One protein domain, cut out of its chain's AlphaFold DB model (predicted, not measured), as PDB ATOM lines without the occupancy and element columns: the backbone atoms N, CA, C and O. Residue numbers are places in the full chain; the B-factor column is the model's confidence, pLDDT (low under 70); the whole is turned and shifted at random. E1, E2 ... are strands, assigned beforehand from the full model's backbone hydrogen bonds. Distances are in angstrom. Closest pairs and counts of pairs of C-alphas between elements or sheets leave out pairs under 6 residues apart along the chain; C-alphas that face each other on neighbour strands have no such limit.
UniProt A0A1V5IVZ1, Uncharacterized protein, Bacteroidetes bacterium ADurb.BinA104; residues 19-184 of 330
ATOM      1  N   GLY A  19     -13.843 134.036  57.538       90.50
ATOM      2  CA  GLY A  19     -13.753 135.361  56.922       90.50
ATOM      3  C   GLY A  19     -14.825 135.520  55.846       90.50
ATOM      4  O   GLY A  19     -15.621 136.453  55.882       90.50
ATOM      5  N   LEU A  20     -14.912 134.535  54.951       91.50
ATOM      6  CA  LEU A  20     -16.063 134.322  54.079       91.50
ATOM      7  C   LEU A  20     -16.503 132.861  54.141       91.50
ATOM      8  O   LEU A  20     -15.690 131.944  54.007       91.50
ATOM      9  N   ASN A  21     -17.803 132.648  54.333       92.44
ATOM     10  CA  ASN A  21     -18.415 131.327  54.354       92.44
ATOM     11  C   ASN A  21     -19.286 131.139  53.113       92.44
ATOM     12  O   ASN A  21     -20.200 131.934  52.914       92.44
ATOM     13  N   ILE A  22     -19.042 130.080  52.339       92.88
ATOM     14  CA  ILE A  22     -19.819 129.737  51.141       92.88
ATOM     15  C   ILE A  22     -19.836 130.922  50.163       92.88
ATOM     16  O   ILE A  22     -20.839 131.612  49.984       92.88
ATOM     17  N   SER A  23     -18.676 131.210  49.575       89.56
ATOM     18  CA  SER A  23     -18.462 132.410  48.760       89.56
ATOM     19  C   SER A  23     -18.221 132.083  47.289       89.56
ATOM     20  O   SER A  23     -17.460 131.175  46.961       89.56
ATOM     21  N   TYR A  24     -18.840 132.862  46.400       95.69
ATOM     22  CA  TYR A  24     -18.766 132.684  44.949       95.69
ATOM     23  C   TYR A  24     -18.332 133.976  44.262       95.69
ATOM     24  O   TYR A  24     -18.934 135.021  44.504       95.69
ATOM     25  N   SER A  25     -17.324 133.895  43.391       95.38
ATOM     26  CA  SER A  25     -16.955 134.977  42.461       95.38
ATOM     27  C   SER A  25     -16.683 136.339  43.113       95.38
ATOM     28  O   SER A  25     -16.909 137.388  42.510       95.38
ATOM     29  N   ASN A  26     -16.179 136.347  44.347       91.44
ATOM     30  CA  ASN A  26     -15.805 137.575  45.038       91.44
ATOM     31  C   ASN A  26     -14.417 138.039  44.601       91.44
ATOM     32  O   ASN A  26     -13.548 137.236  44.266       91.44
ATOM     33  N   THR A  27     -14.186 139.347  44.688       94.69
ATOM     34  CA  THR A  27     -12.843 139.932  44.627       94.69
ATOM     35  C   THR A  27     -12.435 140.400  46.016       94.69
ATOM     36  O   THR A  27     -13.106 141.239  46.615       94.69
ATOM     37  N   ILE A  28     -11.326 139.869  46.522       93.12
ATOM     38  CA  ILE A  28     -10.818 140.131  47.869       93.12
ATOM     39  C   ILE A  28      -9.439 140.765  47.730       93.12
ATOM     40  O   ILE A  28      -8.454 140.096  47.418       93.12
ATOM     41  N   SER A  29      -9.375 142.075  47.957       94.12
ATOM     42  CA  SER A  29      -8.135 142.854  47.847       94.12
ATOM     43  C   SER A  29      -7.598 143.349  49.191       94.12
ATOM     44  O   SER A  29      -6.559 144.000  49.225       94.12
ATOM     45  N   GLY A  30      -8.323 143.121  50.289       90.31
ATOM     46  CA  GLY A  30      -7.892 143.507  51.632       90.31
ATOM     47  C   GLY A  30      -7.464 142.319  52.485       90.31
ATOM     48  O   GLY A  30      -7.116 141.262  51.962       90.31
ATOM     49  N   THR A  31      -7.435 142.513  53.799       94.44
ATOM     50  CA  THR A  31      -6.887 141.523  54.732       94.44
ATOM     51  C   THR A  31      -7.999 140.702  55.368       94.44
ATOM     52  O   THR A  31      -8.928 141.272  55.930       94.44
ATOM     53  N   ILE A  32      -7.880 139.377  55.339       93.06
ATOM     54  CA  ILE A  32      -8.656 138.447  56.158       93.06
ATOM     55  C   ILE A  32      -7.727 137.889  57.237       93.06
ATOM     56  O   ILE A  32      -6.668 137.362  56.903       93.06
ATOM     57  N   SER A  33      -8.070 138.001  58.522       92.00
ATOM     58  CA  SER A  33      -7.205 137.440  59.571       92.00
ATOM     59  C   SER A  33      -7.919 136.975  60.836       92.00
ATOM     60  O   SER A  33      -9.001 137.463  61.164       92.00
ATOM     61  N   GLY A  34      -7.286 136.033  61.546       86.62
ATOM     62  CA  GLY A  34      -7.761 135.519  62.837       86.62
ATOM     63  C   GLY A  34      -8.999 134.619  62.756       86.62
ATOM     64  O   GLY A  34      -9.703 134.440  63.747       86.62
ATOM     65  N   CYS A  35      -9.301 134.060  61.583       88.38
ATOM     66  CA  CYS A  35     -10.495 133.241  61.354       88.38
ATOM     67  C   CYS A  35     -10.216 131.740  61.521       88.38
ATOM     68  O   CYS A  35      -9.076 131.284  61.461       88.38
ATOM     69  N   SER A  36     -11.271 130.931  61.666       91.56
ATOM     70  CA  SER A  36     -11.135 129.475  61.533       91.56
ATOM     71  C   SER A  36     -10.724 129.143  60.100       91.56
ATOM     72  O   SER A  36      -9.664 128.562  59.882       91.56
ATOM     73  N   SER A  37     -11.487 129.627  59.120       93.88
ATOM     74  CA  SER A  37     -11.067 129.640  57.718       93.88
ATOM     75  C   SER A  37     -11.070 131.067  57.191       93.88
ATOM     76  O   SER A  37     -12.044 131.791  57.408       93.88
ATOM     77  N   GLY A  38     -10.030 131.477  56.465       94.69
ATOM     78  CA  GLY A  38     -10.067 132.732  55.717       94.69
ATOM     79  C   GLY A  38     -11.224 132.700  54.721       94.69
ATOM     80  O   GLY A  38     -12.135 133.529  54.780       94.69
ATOM     81  N   LEU A  39     -11.238 131.668  53.876       95.12
ATOM     82  CA  LEU A  39     -12.381 131.299  53.044       95.12
ATOM     83  C   LEU A  39     -12.763 129.838  53.297       95.12
ATOM     84  O   LEU A  39     -11.912 128.951  53.254       95.12
ATOM     85  N   ASN A  40     -14.051 129.587  53.518       95.88
ATOM     86  CA  ASN A  40     -14.612 128.246  53.672       95.88
ATOM     87  C   ASN A  40     -15.614 127.950  52.555       95.88
ATOM     88  O   ASN A  40     -16.493 128.777  52.307       95.88
ATOM     89  N   ALA A  41     -15.525 126.763  51.945       95.94
ATOM     90  CA  ALA A  41     -16.425 126.326  50.876       95.94
ATOM     91  C   ALA A  41     -16.530 127.375  49.754       95.94
ATOM     92  O   ALA A  41     -17.614 127.869  49.446       95.94
ATOM     93  N   SER A  42     -15.382 127.796  49.220       94.56
ATOM     94  CA  SER A  42     -15.291 128.964  48.342       94.56
ATOM     95  C   SER A  42     -15.009 128.596  46.889       94.56
ATOM     96  O   SER A  42     -14.206 127.704  46.620       94.56
ATOM     97  N   TYR A  43     -15.646 129.298  45.952       97.62
ATOM     98  CA  TYR A  43     -15.651 128.965  44.531       97.62
ATOM     99  C   TYR A  43     -15.331 130.181  43.659       97.62
ATOM    100  O   TYR A  43     -16.022 131.201  43.715       97.62
ATOM    101  N   SER A  44     -14.335 130.045  42.782       97.56
ATOM    102  CA  SER A  44     -14.036 131.030  41.726       97.56
ATOM    103  C   SER A  44     -13.801 132.465  42.221       97.56
ATOM    104  O   SER A  44     -14.102 133.424  41.515       97.56
ATOM    105  N   ASN A  45     -13.292 132.644  43.441       96.12
ATOM    106  CA  ASN A  45     -12.944 133.961  43.967       96.12
ATOM    107  C   ASN A  45     -11.558 134.394  43.464       96.12
ATOM    108  O   ASN A  45     -10.675 133.571  43.218       96.12
ATOM    109  N   THR A  46     -11.348 135.705  43.368       97.75
ATOM    110  CA  THR A  46     -10.049 136.319  43.079       97.75
ATOM    111  C   THR A  46      -9.511 136.982  44.341       97.75
ATOM    112  O   THR A  46     -10.132 137.896  44.883       97.75
ATOM    113  N   ILE A  47      -8.349 136.535  44.811       97.12
ATOM    114  CA  ILE A  47      -7.718 137.006  46.046       97.12
ATOM    115  C   ILE A  47      -6.377 137.650  45.699       97.12
ATOM    116  O   ILE A  47      -5.392 136.965  45.418       97.12
ATOM    117  N   SER A  48      -6.337 138.978  45.739       97.25
ATOM    118  CA  SER A  48      -5.104 139.767  45.631       97.25
ATOM    119  C   SER A  48      -4.629 140.314  46.979       97.25
ATOM    120  O   SER A  48      -3.508 140.804  47.077       97.25
ATOM    121  N   GLY A  49      -5.475 140.222  48.009       94.62
ATOM    122  CA  GLY A  49      -5.181 140.644  49.375       94.62
ATOM    123  C   GLY A  49      -4.421 139.609  50.211       94.62
ATOM    124  O   GLY A  49      -3.790 138.691  49.691       94.62
ATOM    125  N   THR A  50      -4.496 139.752  51.532       97.06
ATOM    126  CA  THR A  50      -3.772 138.891  52.481       97.06
ATOM    127  C   THR A  50      -4.749 138.062  53.298       97.06
ATOM    128  O   THR A  50      -5.699 138.605  53.845       97.06
ATOM    129  N   ILE A  51      -4.496 136.767  53.442       96.44
ATOM    130  CA  ILE A  51      -5.160 135.891  54.407       96.44
ATOM    131  C   ILE A  51      -4.105 135.469  55.422       96.44
ATOM    132  O   ILE A  51      -3.108 134.862  55.038       96.44
ATOM    133  N   SER A  52      -4.278 135.793  56.702       94.94
ATOM    134  CA  SER A  52      -3.248 135.485  57.695       94.94
ATOM    135  C   SER A  52      -3.764 135.034  59.053       94.94
ATOM    136  O   SER A  52      -4.846 135.416  59.496       94.94
ATOM    137  N   GLY A  53      -2.978 134.197  59.732       91.00
ATOM    138  CA  GLY A  53      -3.280 133.767  61.100       91.00
ATOM    139  C   GLY A  53      -4.625 133.052  61.231       91.00
ATOM    140  O   GLY A  53      -5.330 133.278  62.209       91.00
ATOM    141  N   CYS A  54      -5.024 132.272  60.222       92.38
ATOM    142  CA  CYS A  54      -6.238 131.455  60.257       92.38
ATOM    143  C   CYS A  54      -5.891 129.984  60.543       92.38
ATOM    144  O   CYS A  54      -4.756 129.570  60.328       92.38
ATOM    145  N   SER A  55      -6.842 129.139  60.961       94.06
ATOM    146  CA  SER A  55      -6.553 127.686  60.960       94.06
ATOM    147  C   SER A  55      -6.350 127.192  59.523       94.06
ATOM    148  O   SER A  55      -5.358 126.538  59.213       94.06
ATOM    149  N   TYR A  56      -7.240 127.605  58.626       96.31
ATOM    150  CA  TYR A  56      -7.162 127.330  57.197       96.31
ATOM    151  C   TYR A  56      -7.128 128.655  56.438       96.31
ATOM    152  O   TYR A  56      -7.989 129.508  56.654       96.31
ATOM    153  N   GLY A  57      -6.169 128.852  55.535       96.94
ATOM    154  CA  GLY A  57      -6.230 129.980  54.605       96.94
ATOM    155  C   GLY A  57      -7.462 129.831  53.712       96.94
ATOM    156  O   GLY A  57      -8.393 130.641  53.763       96.94
ATOM    157  N   LEU A  58      -7.492 128.728  52.967       97.69
ATOM    158  CA  LEU A  58      -8.642 128.244  52.209       97.69
ATOM    159  C   LEU A  58      -9.007 126.827  52.675       97.69
ATOM    160  O   LEU A  58      -8.145 125.950  52.729       97.69
ATOM    161  N   ASN A  59     -10.286 126.601  52.965       97.75
ATOM    162  CA  ASN A  59     -10.846 125.292  53.304       97.75
ATOM    163  C   ASN A  59     -11.916 124.891  52.281       97.75
ATOM    164  O   ASN A  59     -12.770 125.718  51.938       97.75
ATOM    165  N   ALA A  60     -11.884 123.643  51.804       97.38
ATOM    166  CA  ALA A  60     -12.875 123.085  50.879       97.38
ATOM    167  C   ALA A  60     -13.123 124.005  49.667       97.38
ATOM    168  O   ALA A  60     -14.260 124.363  49.368       97.38
ATOM    169  N   SER A  61     -12.051 124.500  49.046       95.50
ATOM    170  CA  SER A  61     -12.118 125.624  48.105       95.50
ATOM    171  C   SER A  61     -11.715 125.233  46.684       95.50
ATOM    172  O   SER A  61     -10.759 124.485  46.480       95.50
ATOM    173  N   TYR A  62     -12.431 125.772  45.698       98.00
ATOM    174  CA  TYR A  62     -12.413 125.326  44.309       98.00
ATOM    175  C   TYR A  62     -12.184 126.483  43.335       98.00
ATOM    176  O   TYR A  62     -12.881 127.500  43.379       98.00
ATOM    177  N   SER A  63     -11.248 126.300  42.402       98.19
ATOM    178  CA  SER A  63     -11.066 127.188  41.242       98.19
ATOM    179  C   SER A  63     -10.827 128.664  41.580       98.19
ATOM    180  O   SER A  63     -11.125 129.543  40.777       98.19
ATOM    181  N   ASN A  64     -10.294 128.971  42.762       98.12
ATOM    182  CA  ASN A  64      -9.943 130.338  43.130       98.12
ATOM    183  C   ASN A  64      -8.616 130.744  42.474       98.12
ATOM    184  O   ASN A  64      -7.731 129.916  42.240       98.12
ATOM    185  N   THR A  65      -8.460 132.039  42.215       98.62
ATOM    186  CA  THR A  65      -7.212 132.642  41.740       98.62
ATOM    187  C   THR A  65      -6.603 133.479  42.854       98.62
ATOM    188  O   THR A  65      -7.222 134.434  43.320       98.62
ATOM    189  N   ILE A  66      -5.388 133.138  43.280       98.50
ATOM    190  CA  ILE A  66      -4.687 133.800  44.380       98.50
ATOM    191  C   ILE A  66      -3.383 134.406  43.867       98.50
ATOM    192  O   ILE A  66      -2.407 133.699  43.622       98.50
ATOM    193  N   SER A  67      -3.353 135.730  43.749       98.38
ATOM    194  CA  SER A  67      -2.122 136.502  43.526       98.38
ATOM    195  C   SER A  67      -1.606 137.159  44.811       98.38
ATOM    196  O   SER A  67      -0.534 137.758  44.811       98.38
ATOM    197  N   GLY A  68      -2.391 137.087  45.888       97.62
ATOM    198  CA  GLY A  68      -2.092 137.655  47.195       97.62
ATOM    199  C   GLY A  68      -1.242 136.758  48.098       97.62
ATOM    200  O   GLY A  68      -0.546 135.853  47.641       97.62
ATOM    201  N   THR A  69      -1.288 137.011  49.406       98.44
ATOM    202  CA  THR A  69      -0.511 136.246  50.400       98.44
ATOM    203  C   THR A  69      -1.421 135.424  51.300       98.44
ATOM    204  O   THR A  69      -2.394 135.949  51.829       98.44
ATOM    205  N   ILE A  70      -1.075 134.163  51.530       98.38
ATOM    206  CA  ILE A  70      -1.634 133.321  52.589       98.38
ATOM    207  C   ILE A  70      -0.502 133.034  53.575       98.38
ATOM    208  O   ILE A  70       0.502 132.446  53.181       98.38
ATOM    209  N   SER A  71      -0.613 133.453  54.835       97.50
ATOM    210  CA  SER A  71       0.502 133.301  55.777       97.50
ATOM    211  C   SER A  71       0.116 132.958  57.211       97.50
ATOM    212  O   SER A  71      -0.955 133.315  57.699       97.50
ATOM    213  N   GLY A  72       1.000 132.244  57.911       94.69
ATOM    214  CA  GLY A  72       0.824 131.942  59.334       94.69
ATOM    215  C   GLY A  72      -0.437 131.130  59.641       94.69
ATOM    216  O   GLY A  72      -1.014 131.297  60.712       94.69
ATOM    217  N   CYS A  73      -0.914 130.326  58.686       95.31
ATOM    218  CA  CYS A  73      -2.075 129.461  58.877       95.31
ATOM    219  C   CYS A  73      -1.642 128.054  59.311       95.31
ATOM    220  O   CYS A  73      -0.508 127.666  59.060       95.31
ATOM    221  N   ALA A  74      -2.516 127.235  59.905       95.62
ATOM    222  CA  ALA A  74      -2.154 125.819  60.080       95.62
ATOM    223  C   ALA A  74      -1.996 125.158  58.699       95.62
ATOM    224  O   ALA A  74      -0.963 124.559  58.403       95.62
ATOM    225  N   TYR A  75      -2.956 125.386  57.805       98.00
ATOM    226  CA  TYR A  75      -2.869 124.966  56.410       98.00
ATOM    227  C   TYR A  75      -3.138 126.148  55.484       98.00
ATOM    228  O   TYR A  75      -4.137 126.849  55.655       98.00
ATOM    229  N   GLY A  76      -2.263 126.371  54.501       98.00
ATOM    230  CA  GLY A  76      -2.491 127.394  53.481       98.00
ATOM    231  C   GLY A  76      -3.733 127.056  52.659       98.00
ATOM    232  O   GLY A  76      -4.714 127.803  52.656       98.00
ATOM    233  N   LEU A  77      -3.704 125.883  52.027       98.38
ATOM    234  CA  LEU A  77      -4.834 125.248  51.351       98.38
ATOM    235  C   LEU A  77      -5.155 123.909  52.026       98.38
ATOM    236  O   LEU A  77      -4.265 123.077  52.206       98.38
ATOM    237  N   PHE A  78      -6.425 123.691  52.357       98.44
ATOM    238  CA  PHE A  78      -6.938 122.449  52.938       98.44
ATOM    239  C   PHE A  78      -8.142 121.948  52.142       98.44
ATOM    240  O   PHE A  78      -9.046 122.735  51.842       98.44
ATOM    241  N   TYR A  79      -8.137 120.669  51.743       97.88
ATOM    242  CA  TYR A  79      -9.168 120.074  50.875       97.88
ATOM    243  C   TYR A  79      -9.520 120.960  49.675       97.88
ATOM    244  O   TYR A  79     -10.685 121.243  49.409       97.88
ATOM    245  N   SER A  80      -8.501 121.490  49.001       96.38
ATOM    246  CA  SER A  80      -8.687 122.515  47.977       96.38
ATOM    247  C   SER A  80      -8.298 122.007  46.591       96.38
ATOM    248  O   SER A  80      -7.308 121.291  46.427       96.38
ATOM    249  N   TYR A  81      -9.089 122.389  45.589       98.12
ATOM    250  CA  TYR A  81      -9.082 121.787  44.262       98.12
ATOM    251  C   TYR A  81      -8.960 122.832  43.154       98.12
ATOM    252  O   TYR A  81      -9.690 123.823  43.140       98.12
ATOM    253  N   SER A  82      -8.107 122.565  42.166       98.25
ATOM    254  CA  SER A  82      -8.042 123.341  40.915       98.25
ATOM    255  C   SER A  82      -7.828 124.851  41.095       98.25
ATOM    256  O   SER A  82      -8.234 125.643  40.248       98.25
ATOM    257  N   ASN A  83      -7.218 125.284  42.200       98.38
ATOM    258  CA  ASN A  83      -6.902 126.691  42.422       98.38
ATOM    259  C   ASN A  83      -5.629 127.070  41.656       98.38
ATOM    260  O   ASN A  83      -4.740 126.244  41.443       98.38
ATOM    261  N   THR A  84      -5.533 128.339  41.266       98.69
ATOM    262  CA  THR A  84      -4.339 128.915  40.637       98.69
ATOM    263  C   THR A  84      -3.697 129.909  41.589       98.69
ATOM    264  O   THR A  84      -4.348 130.862  42.014       98.69
ATOM    265  N   ILE A  85      -2.425 129.703  41.921       98.38
ATOM    266  CA  ILE A  85      -1.686 130.507  42.891       98.38
ATOM    267  C   ILE A  85      -0.438 131.082  42.227       98.38
ATOM    268  O   ILE A  85       0.535 130.374  41.979       98.38
ATOM    269  N   SER A  86      -0.455 132.386  41.973       98.19
ATOM    270  CA  SER A  86       0.728 133.161  41.581       98.19
ATOM    271  C   SER A  86       1.331 133.947  42.748       98.19
ATOM    272  O   SER A  86       2.428 134.482  42.622       98.19
ATOM    273  N   GLY A  87       0.621 134.007  43.879       97.88
ATOM    274  CA  GLY A  87       1.044 134.679  45.102       97.88
ATOM    275  C   GLY A  87       1.920 133.829  46.031       97.88
ATOM    276  O   GLY A  87       2.581 132.884  45.607       97.88
ATOM    277  N   THR A  88       1.930 134.170  47.320       98.31
ATOM    278  CA  THR A  88       2.775 133.499  48.327       98.31
ATOM    279  C   THR A  88       1.935 132.718  49.331       98.31
ATOM    280  O   THR A  88       0.965 133.251  49.863       98.31
ATOM    281  N   ILE A  89       2.346 131.492  49.647       98.38
ATOM    282  CA  ILE A  89       1.892 130.723  50.809       98.38
ATOM    283  C   ILE A  89       3.084 130.572  51.752       98.38
ATOM    284  O   ILE A  89       4.104 130.018  51.346       98.38
ATOM    285  N   SER A  90       3.002 131.055  52.993       97.50
ATOM    286  CA  SER A  90       4.164 131.008  53.888       97.50
ATOM    287  C   SER A  90       3.870 130.774  55.366       97.50
ATOM    288  O   SER A  90       2.791 131.078  55.871       97.50
ATOM    289  N   GLY A  91       4.848 130.218  56.085       95.81
ATOM    290  CA  GLY A  91       4.776 130.070  57.543       95.81
ATOM    291  C   GLY A  91       3.627 129.179  58.019       95.81
ATOM    292  O   GLY A  91       3.059 129.450  59.074       95.81
ATOM    293  N   CYS A  92       3.228 128.185  57.218       96.81
ATOM    294  CA  CYS A  92       2.140 127.265  57.551       96.81
ATOM    295  C   CYS A  92       2.661 125.913  58.061       96.81
ATOM    296  O   CYS A  92       3.807 125.555  57.814       96.81
ATOM    297  N   ILE A  93       1.837 125.088  58.713       96.69
ATOM    298  CA  ILE A  93       2.238 123.685  58.960       96.69
ATOM    299  C   ILE A  93       2.335 122.955  57.618       96.69
ATOM    300  O   ILE A  93       3.312 122.255  57.350       96.69
ATOM    301  N   SER A  94       1.355 123.148  56.737       97.69
ATOM    302  CA  SER A  94       1.479 122.724  55.342       97.69
ATOM    303  C   SER A  94       1.044 123.819  54.385       97.69
ATOM    304  O   SER A  94       0.016 124.463  54.608       97.69
ATOM    305  N   GLY A  95       1.805 124.010  53.307       97.69
ATOM    306  CA  GLY A  95       1.406 124.906  52.224       97.69
ATOM    307  C   GLY A  95       0.127 124.395  51.564       97.69
ATOM    308  O   GLY A  95      -0.903 125.071  51.578       97.69
ATOM    309  N   LEU A  96       0.185 123.160  51.065       98.19
ATOM    310  CA  LEU A  96      -0.958 122.400  50.567       98.19
ATOM    311  C   LEU A  96      -1.169 121.157  51.432       98.19
ATOM    312  O   LEU A  96      -0.242 120.374  51.652       98.19
ATOM    313  N   ASN A  97      -2.398 120.960  51.896       98.31
ATOM    314  CA  ASN A  97      -2.815 119.767  52.616       98.31
ATOM    315  C   ASN A  97      -4.059 119.153  51.970       98.31
ATOM    316  O   ASN A  97      -5.029 119.873  51.713       98.31
ATOM    317  N   ALA A  98      -4.015 117.845  51.693       97.88
ATOM    318  CA  ALA A  98      -5.106 117.108  51.051       97.88
ATOM    319  C   ALA A  98      -5.680 117.874  49.848       97.88
ATOM    320  O   ALA A  98      -6.886 118.067  49.726       97.88
ATOM    321  N   SER A  99      -4.794 118.444  49.029       97.19
ATOM    322  CA  SER A  99      -5.153 119.391  47.977       97.19
ATOM    323  C   SER A  99      -4.782 118.835  46.607       97.19
ATOM    324  O   SER A  99      -3.754 118.167  46.449       97.19
ATOM    325  N   TYR A 100      -5.634 119.106  45.618       97.75
ATOM    326  CA  TYR A 100      -5.644 118.378  44.355       97.75
ATOM    327  C   TYR A 100      -5.666 119.297  43.136       97.75
ATOM    328  O   TYR A 100      -6.444 120.248  43.076       97.75
ATOM    329  N   SER A 101      -4.880 118.959  42.112       98.00
ATOM    330  CA  SER A 101      -4.933 119.624  40.796       98.00
ATOM    331  C   SER A 101      -4.724 121.145  40.826       98.00
ATOM    332  O   SER A 101      -5.181 121.854  39.936       98.00
ATOM    333  N   ASN A 102      -4.058 121.682  41.851       98.12
ATOM    334  CA  ASN A 102      -3.759 123.109  41.918       98.12
ATOM    335  C   ASN A 102      -2.546 123.438  41.038       98.12
ATOM    336  O   ASN A 102      -1.646 122.615  40.857       98.12
ATOM    337  N   THR A 103      -2.518 124.662  40.518       98.00
ATOM    338  CA  THR A 103      -1.390 125.207  39.757       98.00
ATOM    339  C   THR A 103      -0.737 126.323  40.560       98.00
ATOM    340  O   THR A 103      -1.393 127.312  40.880       98.00
ATOM    341  N   ILE A 104       0.547 126.185  40.886       96.88
ATOM    342  CA  ILE A 104       1.303 127.153  41.683       96.88
ATOM    343  C   ILE A 104       2.486 127.674  40.873       96.88
ATOM    344  O   ILE A 104       3.491 126.987  40.722       96.88
ATOM    345  N   SER A 105       2.391 128.905  40.385       95.88
ATOM    346  CA  SER A 105       3.524 129.629  39.793       95.88
ATOM    347  C   SER A 105       4.208 130.571  40.792       95.88
ATOM    348  O   SER A 105       5.216 131.187  40.461       95.88
ATOM    349  N   GLY A 106       3.627 130.728  41.985       95.00
ATOM    350  CA  GLY A 106       4.146 131.554  43.071       95.00
ATOM    351  C   GLY A 106       5.050 130.799  44.052       95.00
ATOM    352  O   GLY A 106       5.678 129.799  43.710       95.00
ATOM    353  N   THR A 107       5.109 131.266  45.297       95.19
ATOM    354  CA  THR A 107       6.049 130.743  46.304       95.19
ATOM    355  C   THR A 107       5.321 129.997  47.415       95.19
ATOM    356  O   THR A 107       4.348 130.509  47.965       95.19
ATOM    357  N   ILE A 108       5.830 128.828  47.803       95.25
ATOM    358  CA  ILE A 108       5.494 128.148  49.059       95.25
ATOM    359  C   ILE A 108       6.745 128.167  49.937       95.25
ATOM    360  O   ILE A 108       7.784 127.657  49.520       95.25
ATOM    361  N   SER A 109       6.689 128.748  51.136       94.12
ATOM    362  CA  SER A 109       7.896 128.844  51.965       94.12
ATOM    363  C   SER A 109       7.693 128.772  53.470       94.12
ATOM    364  O   SER A 109       6.611 129.025  53.996       94.12
ATOM    365  N   GLY A 110       8.749 128.398  54.196       93.06
ATOM    366  CA  GLY A 110       8.733 128.401  55.663       93.06
ATOM    367  C   GLY A 110       7.680 127.473  56.275       93.06
ATOM    368  O   GLY A 110       7.172 127.777  57.351       93.06
ATOM    369  N   CYS A 111       7.282 126.407  55.569       94.69
ATOM    370  CA  CYS A 111       6.284 125.454  56.051       94.69
ATOM    371  C   CYS A 111       6.935 124.196  56.641       94.69
ATOM    372  O   CYS A 111       8.050 123.848  56.265       94.69
ATOM    373  N   ALA A 112       6.251 123.441  57.503       94.88
ATOM    374  CA  ALA A 112       6.780 122.117  57.868       94.88
ATOM    375  C   ALA A 112       6.782 121.182  56.641       94.88
ATOM    376  O   ALA A 112       7.769 120.499  56.376       94.88
ATOM    377  N   TYR A 113       5.707 121.231  55.848       95.31
ATOM    378  CA  TYR A 113       5.586 120.526  54.573       95.31
ATOM    379  C   TYR A 113       5.139 121.484  53.464       95.31
ATOM    380  O   TYR A 113       4.158 122.210  53.631       95.31
ATOM    381  N   GLY A 114       5.802 121.472  52.308       95.44
ATOM    382  CA  GLY A 114       5.283 122.163  51.122       95.44
ATOM    383  C   GLY A 114       3.969 121.527  50.650       95.44
ATOM    384  O   GLY A 114       2.947 122.204  50.509       95.44
ATOM    385  N   LEU A 115       3.999 120.203  50.493       96.06
ATOM    386  CA  LEU A 115       2.906 119.344  50.052       96.06
ATOM    387  C   LEU A 115       2.680 118.224  51.076       96.06
ATOM    388  O   LEU A 115       3.606 117.489  51.420       96.06
ATOM    389  N   PHE A 116       1.444 118.060  51.543       96.94
ATOM    390  CA  PHE A 116       1.072 116.970  52.443       96.94
ATOM    391  C   PHE A 116      -0.245 116.322  52.004       96.94
ATOM    392  O   PHE A 116      -1.228 117.027  51.780       96.94
ATOM    393  N   TYR A 117      -0.270 114.994  51.831       96.19
ATOM    394  CA  TYR A 117      -1.426 114.256  51.280       96.19
ATOM    395  C   TYR A 117      -1.973 114.835  49.965       96.19
ATOM    396  O   TYR A 117      -3.157 114.723  49.656       96.19
ATOM    397  N   SER A 118      -1.128 115.529  49.212       96.25
ATOM    398  CA  SER A 118      -1.550 116.322  48.064       96.25
ATOM    399  C   SER A 118      -1.293 115.551  46.778       96.25
ATOM    400  O   SER A 118      -0.350 114.763  46.692       96.25
ATOM    401  N   CYS A 119      -2.137 115.746  45.768       96.06
ATOM    402  CA  CYS A 119      -2.071 114.943  44.552       96.06
ATOM    403  C   CYS A 119      -2.292 115.758  43.278       96.06
ATOM    404  O   CYS A 119      -3.134 116.653  43.230       96.06
ATOM    405  N   SER A 120      -1.560 115.412  42.218       96.31
ATOM    406  CA  SER A 120      -1.740 115.992  40.877       96.31
ATOM    407  C   SER A 120      -1.566 117.515  40.805       96.31
ATOM    408  O   SER A 120      -2.101 118.154  39.906       96.31
ATOM    409  N   ASN A 121      -0.842 118.134  41.744       96.88
ATOM    410  CA  ASN A 121      -0.558 119.567  41.678       96.88
ATOM    411  C   ASN A 121       0.615 119.835  40.727       96.88
ATOM    412  O   ASN A 121       1.581 119.073  40.680       96.88
ATOM    413  N   THR A 122       0.543 120.945  39.999       96.44
ATOM    414  CA  THR A 122       1.653 121.473  39.200       96.44
ATOM    415  C   THR A 122       2.237 122.676  39.920       96.44
ATOM    416  O   THR A 122       1.525 123.645  40.180       96.44
ATOM    417  N   ILE A 123       3.533 122.654  40.196       94.81
ATOM    418  CA  ILE A 123       4.253 123.776  40.787       94.81
ATOM    419  C   ILE A 123       5.345 124.180  39.812       94.81
ATOM    420  O   ILE A 123       6.203 123.368  39.501       94.81
ATOM    421  N   SER A 124       5.293 125.407  39.308       92.50
ATOM    422  CA  SER A 124       6.346 125.999  38.478       92.50
ATOM    423  C   SER A 124       7.085 127.158  39.146       92.50
ATOM    424  O   SER A 124       8.000 127.741  38.563       92.50
ATOM    425  N   GLY A 125       6.653 127.527  40.352       90.38
ATOM    426  CA  GLY A 125       7.297 128.542  41.168       90.38
ATOM    427  C   GLY A 125       8.398 127.977  42.069       90.38
ATOM    428  O   GLY A 125       9.264 127.225  41.625       90.38
ATOM    429  N   THR A 126       8.402 128.359  43.344       90.31
ATOM    430  CA  THR A 126       9.459 127.967  44.294       90.31
ATOM    431  C   THR A 126       8.858 127.341  45.546       90.31
ATOM    432  O   THR A 126       7.887 127.859  46.095       90.31
ATOM    433  N   ILE A 127       9.458 126.244  46.016       91.00
ATOM    434  CA  ILE A 127       9.201 125.673  47.344       91.00
ATOM    435  C   ILE A 127      10.506 125.740  48.133       91.00
ATOM    436  O   ILE A 127      11.439 125.011  47.807       91.00
ATOM    437  N   SER A 128      10.591 126.603  49.146       88.81
ATOM    438  CA  SER A 128      11.857 126.851  49.854       88.81
ATOM    439  C   SER A 128      11.697 127.069  51.354       88.81
ATOM    440  O   SER A 128      10.663 127.524  51.844       88.81
ATOM    441  N   GLY A 129      12.732 126.728  52.121       89.25
ATOM    442  CA  GLY A 129      12.727 126.891  53.576       89.25
ATOM    443  C   GLY A 129      11.651 126.054  54.271       89.25
ATOM    444  O   GLY A 129      11.256 126.381  55.388       89.25
ATOM    445  N   CYS A 130      11.143 125.017  53.601       91.88
ATOM    446  CA  CYS A 130      10.271 124.040  54.231       91.88
ATOM    447  C   CYS A 130      11.117 122.948  54.890       91.88
ATOM    448  O   CYS A 130      12.190 122.629  54.380       91.88
ATOM    449  N   SER A 131      10.650 122.348  55.990       92.62
ATOM    450  CA  SER A 131      11.368 121.205  56.584       92.62
ATOM    451  C   SER A 131      11.410 120.026  55.612       92.62
ATOM    452  O   SER A 131      12.452 119.395  55.458       92.62
ATOM    453  N   TYR A 132      10.289 119.784  54.925       92.88
ATOM    454  CA  TYR A 132      10.190 118.830  53.828       92.88
ATOM    455  C   TYR A 132       9.415 119.430  52.653       92.88
ATOM    456  O   TYR A 132       8.422 120.136  52.856       92.88
ATOM    457  N   ILE A 133       9.809 119.124  51.414       93.12
ATOM    458  CA  ILE A 133       8.999 119.528  50.250       93.12
ATOM    459  C   ILE A 133       7.690 118.749  50.232       93.12
ATOM    460  O   ILE A 133       6.629 119.340  50.035       93.12
ATOM    461  N   SER A 134       7.756 117.437  50.447       93.75
ATOM    462  CA  SER A 134       6.619 116.551  50.238       93.75
ATOM    463  C   SER A 134       6.504 115.476  51.318       93.75
ATOM    464  O   SER A 134       7.506 114.912  51.758       93.75
ATOM    465  N   ARG A 135       5.265 115.117  51.673       94.00
ATOM    466  CA  ARG A 135       4.919 113.924  52.461       94.00
ATOM    467  C   ARG A 135       3.625 113.290  51.950       94.00
ATOM    468  O   ARG A 135       2.645 114.003  51.727       94.00
ATOM    469  N   LYS A 136       3.590 111.959  51.823       92.75
ATOM    470  CA  LYS A 136       2.398 111.177  51.425       92.75
ATOM    471  C   LYS A 136       1.661 111.714  50.196       92.75
ATOM    472  O   LYS A 136       0.435 111.759  50.162       92.75
ATOM    473  N   SER A 137       2.411 112.236  49.238       93.19
ATOM    474  CA  SER A 137       1.872 112.981  48.108       93.19
ATOM    475  C   SER A 137       2.299 112.295  46.814       93.19
ATOM    476  O   SER A 137       3.410 111.787  46.717       93.19
ATOM    477  N   ILE A 138       1.414 112.250  45.823       91.69
ATOM    478  CA  ILE A 138       1.634 111.491  44.582       91.69
ATOM    479  C   ILE A 138       1.239 112.319  43.364       91.69
ATOM    480  O   ILE A 138       0.420 113.229  43.463       91.69
ATOM    481  N   ASN A 139       1.805 112.012  42.199       91.50
ATOM    482  CA  ASN A 139       1.487 112.679  40.928       91.50
ATOM    483  C   ASN A 139       1.697 114.203  40.917       91.50
ATOM    484  O   ASN A 139       1.218 114.880  40.013       91.50
ATOM    485  N   ASN A 140       2.408 114.764  41.897       94.31
ATOM    486  CA  ASN A 140       2.758 116.181  41.870       94.31
ATOM    487  C   ASN A 140       3.975 116.386  40.972       94.31
ATOM    488  O   ASN A 140       4.903 115.572  40.983       94.31
ATOM    489  N   VAL A 141       3.963 117.487  40.227       94.31
ATOM    490  CA  VAL A 141       5.019 117.841  39.279       94.31
ATOM    491  C   VAL A 141       5.598 119.202  39.646       94.31
ATOM    492  O   VAL A 141       4.874 120.197  39.693       94.31
ATOM    493  N   LEU A 142       6.907 119.242  39.884       92.62
ATOM    494  CA  LEU A 142       7.704 120.459  39.991       92.62
ATOM    495  C   LEU A 142       8.318 120.767  38.619       92.62
ATOM    496  O   LEU A 142       9.112 119.974  38.125       92.62
ATOM    497  N   ARG A 143       7.972 121.894  37.996       89.31
ATOM    498  CA  ARG A 143       8.400 122.268  36.638       89.31
ATOM    499  C   ARG A 143       9.275 123.503  36.652       89.31
ATOM    500  O   ARG A 143       8.808 124.561  37.054       89.31
ATOM    501  N   ASN A 144      10.502 123.424  36.142       79.56
ATOM    502  CA  ASN A 144      11.425 124.569  36.127       79.56
ATOM    503  C   ASN A 144      11.598 125.210  37.524       79.56
ATOM    504  O   ASN A 144      11.836 126.419  37.653       79.56
ATOM    505  N   ASN A 145      11.442 124.407  38.580       66.56
ATOM    506  CA  ASN A 145      11.528 124.897  39.946       66.56
ATOM    507  C   ASN A 145      12.968 125.339  40.219       66.56
ATOM    508  O   ASN A 145      13.921 124.585  40.009       66.56
ATOM    509  N   ALA A 146      13.117 126.569  40.708       54.09
ATOM    510  CA  ALA A 146      14.378 126.996  41.294       54.09
ATOM    511  C   ALA A 146      14.495 126.426  42.704       54.09
ATOM    512  O   ALA A 146      13.587 126.613  43.513       54.09
ATOM    513  N   ASP A 147      15.649 125.818  42.965       60.78
ATOM    514  CA  ASP A 147      16.201 125.593  44.295       60.78
ATOM    515  C   ASP A 147      15.380 124.649  45.185       60.78
ATOM    516  O   ASP A 147      14.697 125.041  46.130       60.78
ATOM    517  N   ILE A 148      15.482 123.356  44.866       66.19
ATOM    518  CA  ILE A 148      15.101 122.280  45.790       66.19
ATOM    519  C   ILE A 148      16.149 122.118  46.913       66.19
ATOM    520  O   ILE A 148      15.826 121.500  47.918       66.19
ATOM    521  N   GLY A 149      17.325 122.758  46.798       59.44
ATOM    522  CA  GLY A 149      18.260 123.093  47.880       59.44
ATOM    523  C   GLY A 149      18.730 121.965  48.810       59.44
ATOM    524  O   GLY A 149      18.575 120.781  48.536       59.44
ATOM    525  N   ALA A 150      19.309 122.362  49.949       54.97
ATOM    526  CA  ALA A 150      19.756 121.485  51.045       54.97
ATOM    527  C   ALA A 150      18.610 120.983  51.957       54.97
ATOM    528  O   ALA A 150      18.854 120.430  53.028       54.97
ATOM    529  N   GLN A 151      17.355 121.229  51.572       65.88
ATOM    530  CA  GLN A 151      16.166 120.793  52.305       65.88
ATOM    531  C   GLN A 151      15.839 119.335  51.968       65.88
ATOM    532  O   GLN A 151      16.067 118.871  50.851       65.88
ATOM    533  N   THR A 152      15.279 118.596  52.926       77.31
ATOM    534  CA  THR A 152      14.877 117.212  52.673       77.31
ATOM    535  C   THR A 152      13.675 117.194  51.729       77.31
ATOM    536  O   THR A 152      12.628 117.769  52.012       77.31
ATOM    537  N   VAL A 153      13.801 116.540  50.575       84.00
ATOM    538  CA  VAL A 153      12.739 116.565  49.557       84.00
ATOM    539  C   VAL A 153      11.511 115.778  50.020       84.00
ATOM    540  O   VAL A 153      10.386 116.277  49.978       84.00
ATOM    541  N   ILE A 154      11.727 114.566  50.522       89.62
ATOM    542  CA  ILE A 154      10.670 113.639  50.925       89.62
ATOM    543  C   ILE A 154      10.771 113.347  52.420       89.62
ATOM    544  O   ILE A 154      11.832 113.004  52.933       89.62
ATOM    545  N   TYR A 155       9.649 113.459  53.128       90.50
ATOM    546  CA  TYR A 155       9.522 112.921  54.480       90.50
ATOM    547  C   TYR A 155       9.286 111.410  54.456       90.50
ATOM    548  O   TYR A 155       8.496 110.927  53.644       90.50
ATOM    549  N   GLY A 156       9.862 110.700  55.429       83.75
ATOM    550  CA  GLY A 156       9.552 109.289  55.663       83.75
ATOM    551  C   GLY A 156      10.146 108.362  54.609       83.75
ATOM    552  O   GLY A 156       9.564 107.318  54.328       83.75
ATOM    553  N   ILE A 157      11.281 108.753  54.017       84.06
ATOM    554  CA  ILE A 157      12.088 107.879  53.160       84.06
ATOM    555  C   ILE A 157      12.315 106.562  53.908       84.06
ATOM    556  O   ILE A 157      12.588 106.577  55.113       84.06
ATOM    557  N   ASN A 158      12.156 105.437  53.207       77.31
ATOM    558  CA  ASN A 158      12.344 104.102  53.771       77.31
ATOM    559  C   ASN A 158      11.495 103.796  55.028       77.31
ATOM    560  O   ASN A 158      11.901 103.054  55.920       77.31
ATOM    561  N   THR A 159      10.323 104.424  55.157       77.06
ATOM    562  CA  THR A 159       9.412 104.185  56.281       77.06
ATOM    563  C   THR A 159       8.177 103.435  55.804       77.06
ATOM    564  O   THR A 159       7.533 103.839  54.835       77.06
ATOM    565  N   ALA A 160       7.822 102.371  56.524       71.69
ATOM    566  CA  ALA A 160       6.602 101.614  56.285       71.69
ATOM    567  C   ALA A 160       5.365 102.530  56.249       71.69
ATOM    568  O   ALA A 160       5.234 103.450  57.064       71.69
ATOM    569  N   TYR A 161       4.440 102.275  55.321       74.00
ATOM    570  CA  TYR A 161       3.193 103.044  55.135       74.00
ATOM    571  C   TYR A 161       3.352 104.551  54.822       74.00
ATOM    572  O   TYR A 161       2.375 105.319  54.881       74.00
ATOM    573  N   GLU A 162       4.560 105.009  54.493       80.44
ATOM    574  CA  GLU A 162       4.792 106.298  53.849       80.44
ATOM    575  C   GLU A 162       4.970 106.037  52.343       80.44
ATOM    576  O   GLU A 162       5.814 105.244  51.936       80.44
ATOM    577  N   HIS A 163       4.153 106.690  51.510       81.69
ATOM    578  CA  HIS A 163       4.238 106.595  50.048       81.69
ATOM    579  C   HIS A 163       4.276 107.998  49.460       81.69
ATOM    580  O   HIS A 163       3.306 108.747  49.579       81.69
ATOM    581  N   ASN A 164       5.384 108.375  48.839       88.50
ATOM    582  CA  ASN A 164       5.554 109.692  48.250       88.50
ATOM    583  C   ASN A 164       6.275 109.554  46.921       88.50
ATOM    584  O   ASN A 164       7.258 108.827  46.826       88.50
ATOM    585  N   ARG A 165       5.790 110.280  45.919       90.94
ATOM    586  CA  ARG A 165       6.413 110.334  44.604       90.94
ATOM    587  C   ARG A 165       6.262 111.733  44.041       90.94
ATOM    588  O   ARG A 165       5.147 112.208  43.798       90.94
ATOM    589  N   LEU A 166       7.395 112.394  43.851       92.06
ATOM    590  CA  LEU A 166       7.475 113.772  43.393       92.06
ATOM    591  C   LEU A 166       8.270 113.832  42.095       92.06
ATOM    592  O   LEU A 166       9.466 113.551  42.074       92.06
ATOM    593  N   LYS A 167       7.596 114.225  41.016       93.06
ATOM    594  CA  LYS A 167       8.198 114.344  39.688       93.06
ATOM    595  C   LYS A 167       8.774 115.748  39.538       93.06
ATOM    596  O   LYS A 167       8.106 116.726  39.868       93.06
ATOM    597  N   CYS A 168       9.995 115.859  39.044       91.88
ATOM    598  CA  CYS A 168      10.666 117.118  38.773       91.88
ATOM    599  C   CYS A 168      11.115 117.170  37.311       91.88
ATOM    600  O   CYS A 168      11.887 116.336  36.839       91.88
ATOM    601  N   GLU A 169      10.613 118.170  36.597       91.44
ATOM    602  CA  GLU A 169      10.989 118.500  35.231       91.44
ATOM    603  C   GLU A 169      11.950 119.693  35.263       91.44
ATOM    604  O   GLU A 169      11.621 120.734  35.843       91.44
ATOM    605  N   ASN A 170      13.112 119.548  34.618       87.38
ATOM    606  CA  ASN A 170      14.160 120.569  34.544       87.38
ATOM    607  C   ASN A 170      14.606 121.048  35.932       87.38
ATOM    608  O   ASN A 170      14.469 122.226  36.299       87.38
ATOM    609  N   LEU A 171      15.088 120.096  36.733       85.75
ATOM    610  CA  LEU A 171      15.583 120.321  38.082       85.75
ATOM    611  C   LEU A 171      16.596 121.473  38.102       85.75
ATOM    612  O   LEU A 171      17.528 121.526  37.296       85.75
ATOM    613  N   ASN A 172      16.411 122.400  39.044       81.50
ATOM    614  CA  ASN A 172      17.231 123.605  39.200       81.50
ATOM    615  C   ASN A 172      17.280 124.494  37.946       81.50
ATOM    616  O   ASN A 172      18.243 125.236  37.757       81.50
ATOM    617  N   ARG A 173      16.229 124.453  37.113       82.94
ATOM    618  CA  ARG A 173      16.128 125.196  35.843       82.94
ATOM    619  C   ARG A 173      17.215 124.830  34.833       82.94
ATOM    620  O   ARG A 173      17.565 125.648  33.984       82.94
ATOM    621  N   VAL A 174      17.737 123.614  34.922       85.69
ATOM    622  CA  VAL A 174      18.630 123.056  33.910       85.69
ATOM    623  C   VAL A 174      17.778 122.224  32.960       85.69
ATOM    624  O   VAL A 174      16.964 121.419  33.397       85.69
ATOM    625  N   ASP A 175      17.896 122.464  31.660       86.38
ATOM    626  CA  ASP A 175      17.116 121.714  30.676       86.38
ATOM    627  C   ASP A 175      17.531 120.236  30.664       86.38
ATOM    628  O   ASP A 175      18.713 119.906  30.769       86.38
ATOM    629  N   GLY A 176      16.551 119.339  30.565       84.31
ATOM    630  CA  GLY A 176      16.788 117.900  30.476       84.31
ATOM    631  C   GLY A 176      17.143 117.194  31.790       84.31
ATOM    632  O   GLY A 176      17.266 115.968  31.779       84.31
ATOM    633  N   THR A 177      17.261 117.903  32.918       87.88
ATOM    634  CA  THR A 177      17.524 117.308  34.243       87.88
ATOM    635  C   THR A 177      16.225 116.830  34.899       87.88
ATOM    636  O   THR A 177      15.714 117.403  35.864       87.88
ATOM    637  N   HIS A 178      15.637 115.775  34.340       90.81
ATOM    638  CA  HIS A 178      14.428 115.162  34.893       90.81
ATOM    639  C   HIS A 178      14.775 114.218  36.040       90.81
ATOM    640  O   HIS A 178      15.697 113.407  35.927       90.81
ATOM    641  N   LYS A 179      14.011 114.309  37.129       91.62
ATOM    642  CA  LYS A 179      14.194 113.472  38.313       91.62
ATOM    643  C   LYS A 179      12.862 113.176  38.981       91.62
ATOM    644  O   LYS A 179      12.010 114.049  39.100       91.62
ATOM    645  N   ILE A 180      12.699 111.960  39.460       93.44
ATOM    646  CA  ILE A 180      11.620 111.546  40.337       93.44
ATOM    647  C   ILE A 180      12.252 111.219  41.677       93.44
ATOM    648  O   ILE A 180      13.168 110.408  41.748       93.44
ATOM    649  N   TYR A 181      11.748 111.864  42.719       91.94
ATOM    650  CA  TYR A 181      12.030 111.477  44.089       91.94
ATOM    651  C   TYR A 181      10.933 110.514  44.528       91.94
ATOM    652  O   TYR A 181       9.747 110.846  44.410       91.94
ATOM    653  N   ASP A 182      11.319 109.352  45.033       90.88
ATOM    654  CA  ASP A 182      10.412 108.342  45.564       90.88
ATOM    655  C   ASP A 182      10.857 107.926  46.975       90.88
ATOM    656  O   ASP A 182      11.991 108.159  47.395       90.88
ATOM    657  N   ASN A 183       9.958 107.315  47.740       87.12
ATOM    658  CA  ASN A 183      10.266 106.829  49.084       87.12
ATOM    659  C   ASN A 183      11.328 105.726  49.098       87.12
ATOM    660  O   ASN A 183      11.959 105.520  50.138       87.12
ATOM    661  N   TYR A 184      11.485 105.025  47.975       87.56
ATOM    662  CA  TYR A 184      12.312 103.828  47.848       87.56
ATOM    663  C   TYR A 184      13.598 104.046  47.038       87.56
ATOM    664  O   TYR A 184      14.458 103.167  46.993       87.56
TER     665      TYR A 184
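This is residues 19 to 184 of the 330 residues of an uncharacterized protein of Bacteroidetes bacterium ADurb.BinA104 (UniProt A0A1V5IVZ1). With little regular structure, the chain winds in stacked turns, a solenoid: odd strands E1 to E15 line one side, even strands E2 to E12 another, and the hairpin of E16 and E17 lies at the last end. The printed part has 166 residues, 61 in 17 named strands, E1 to E17 in order: all strand. It is compact, radius of gyration of the C-alphas 15.0 A, spanning 42 by 34 by 22 A.

E1, residues 19 to 21, begins the parallel sheet E1 E3 E5 E7 E9 E11 E13 E15; N 20 and O 38, 3.0 A apart, are within hydrogen-bond range. E2, residues 31 to 33, begins the parallel sheet E2 E4 E6 E8 E10 E12, with N 32 and O 50 2.8 A apart. These form a sandwich, two sheets face to face. E16, residues 165 to 169, is parallel to E14, residues 140 to 143, and antiparallel to E17, residues 179 to 182, with N 166 and O 181 2.9 A apart.

C-alpha 19 opens E1 at (-13.753, 135.361, 56.922); E16 is 13.2 A long.

The printed part has no cut and no long link; residues 145 to 151 have pLDDT under 70.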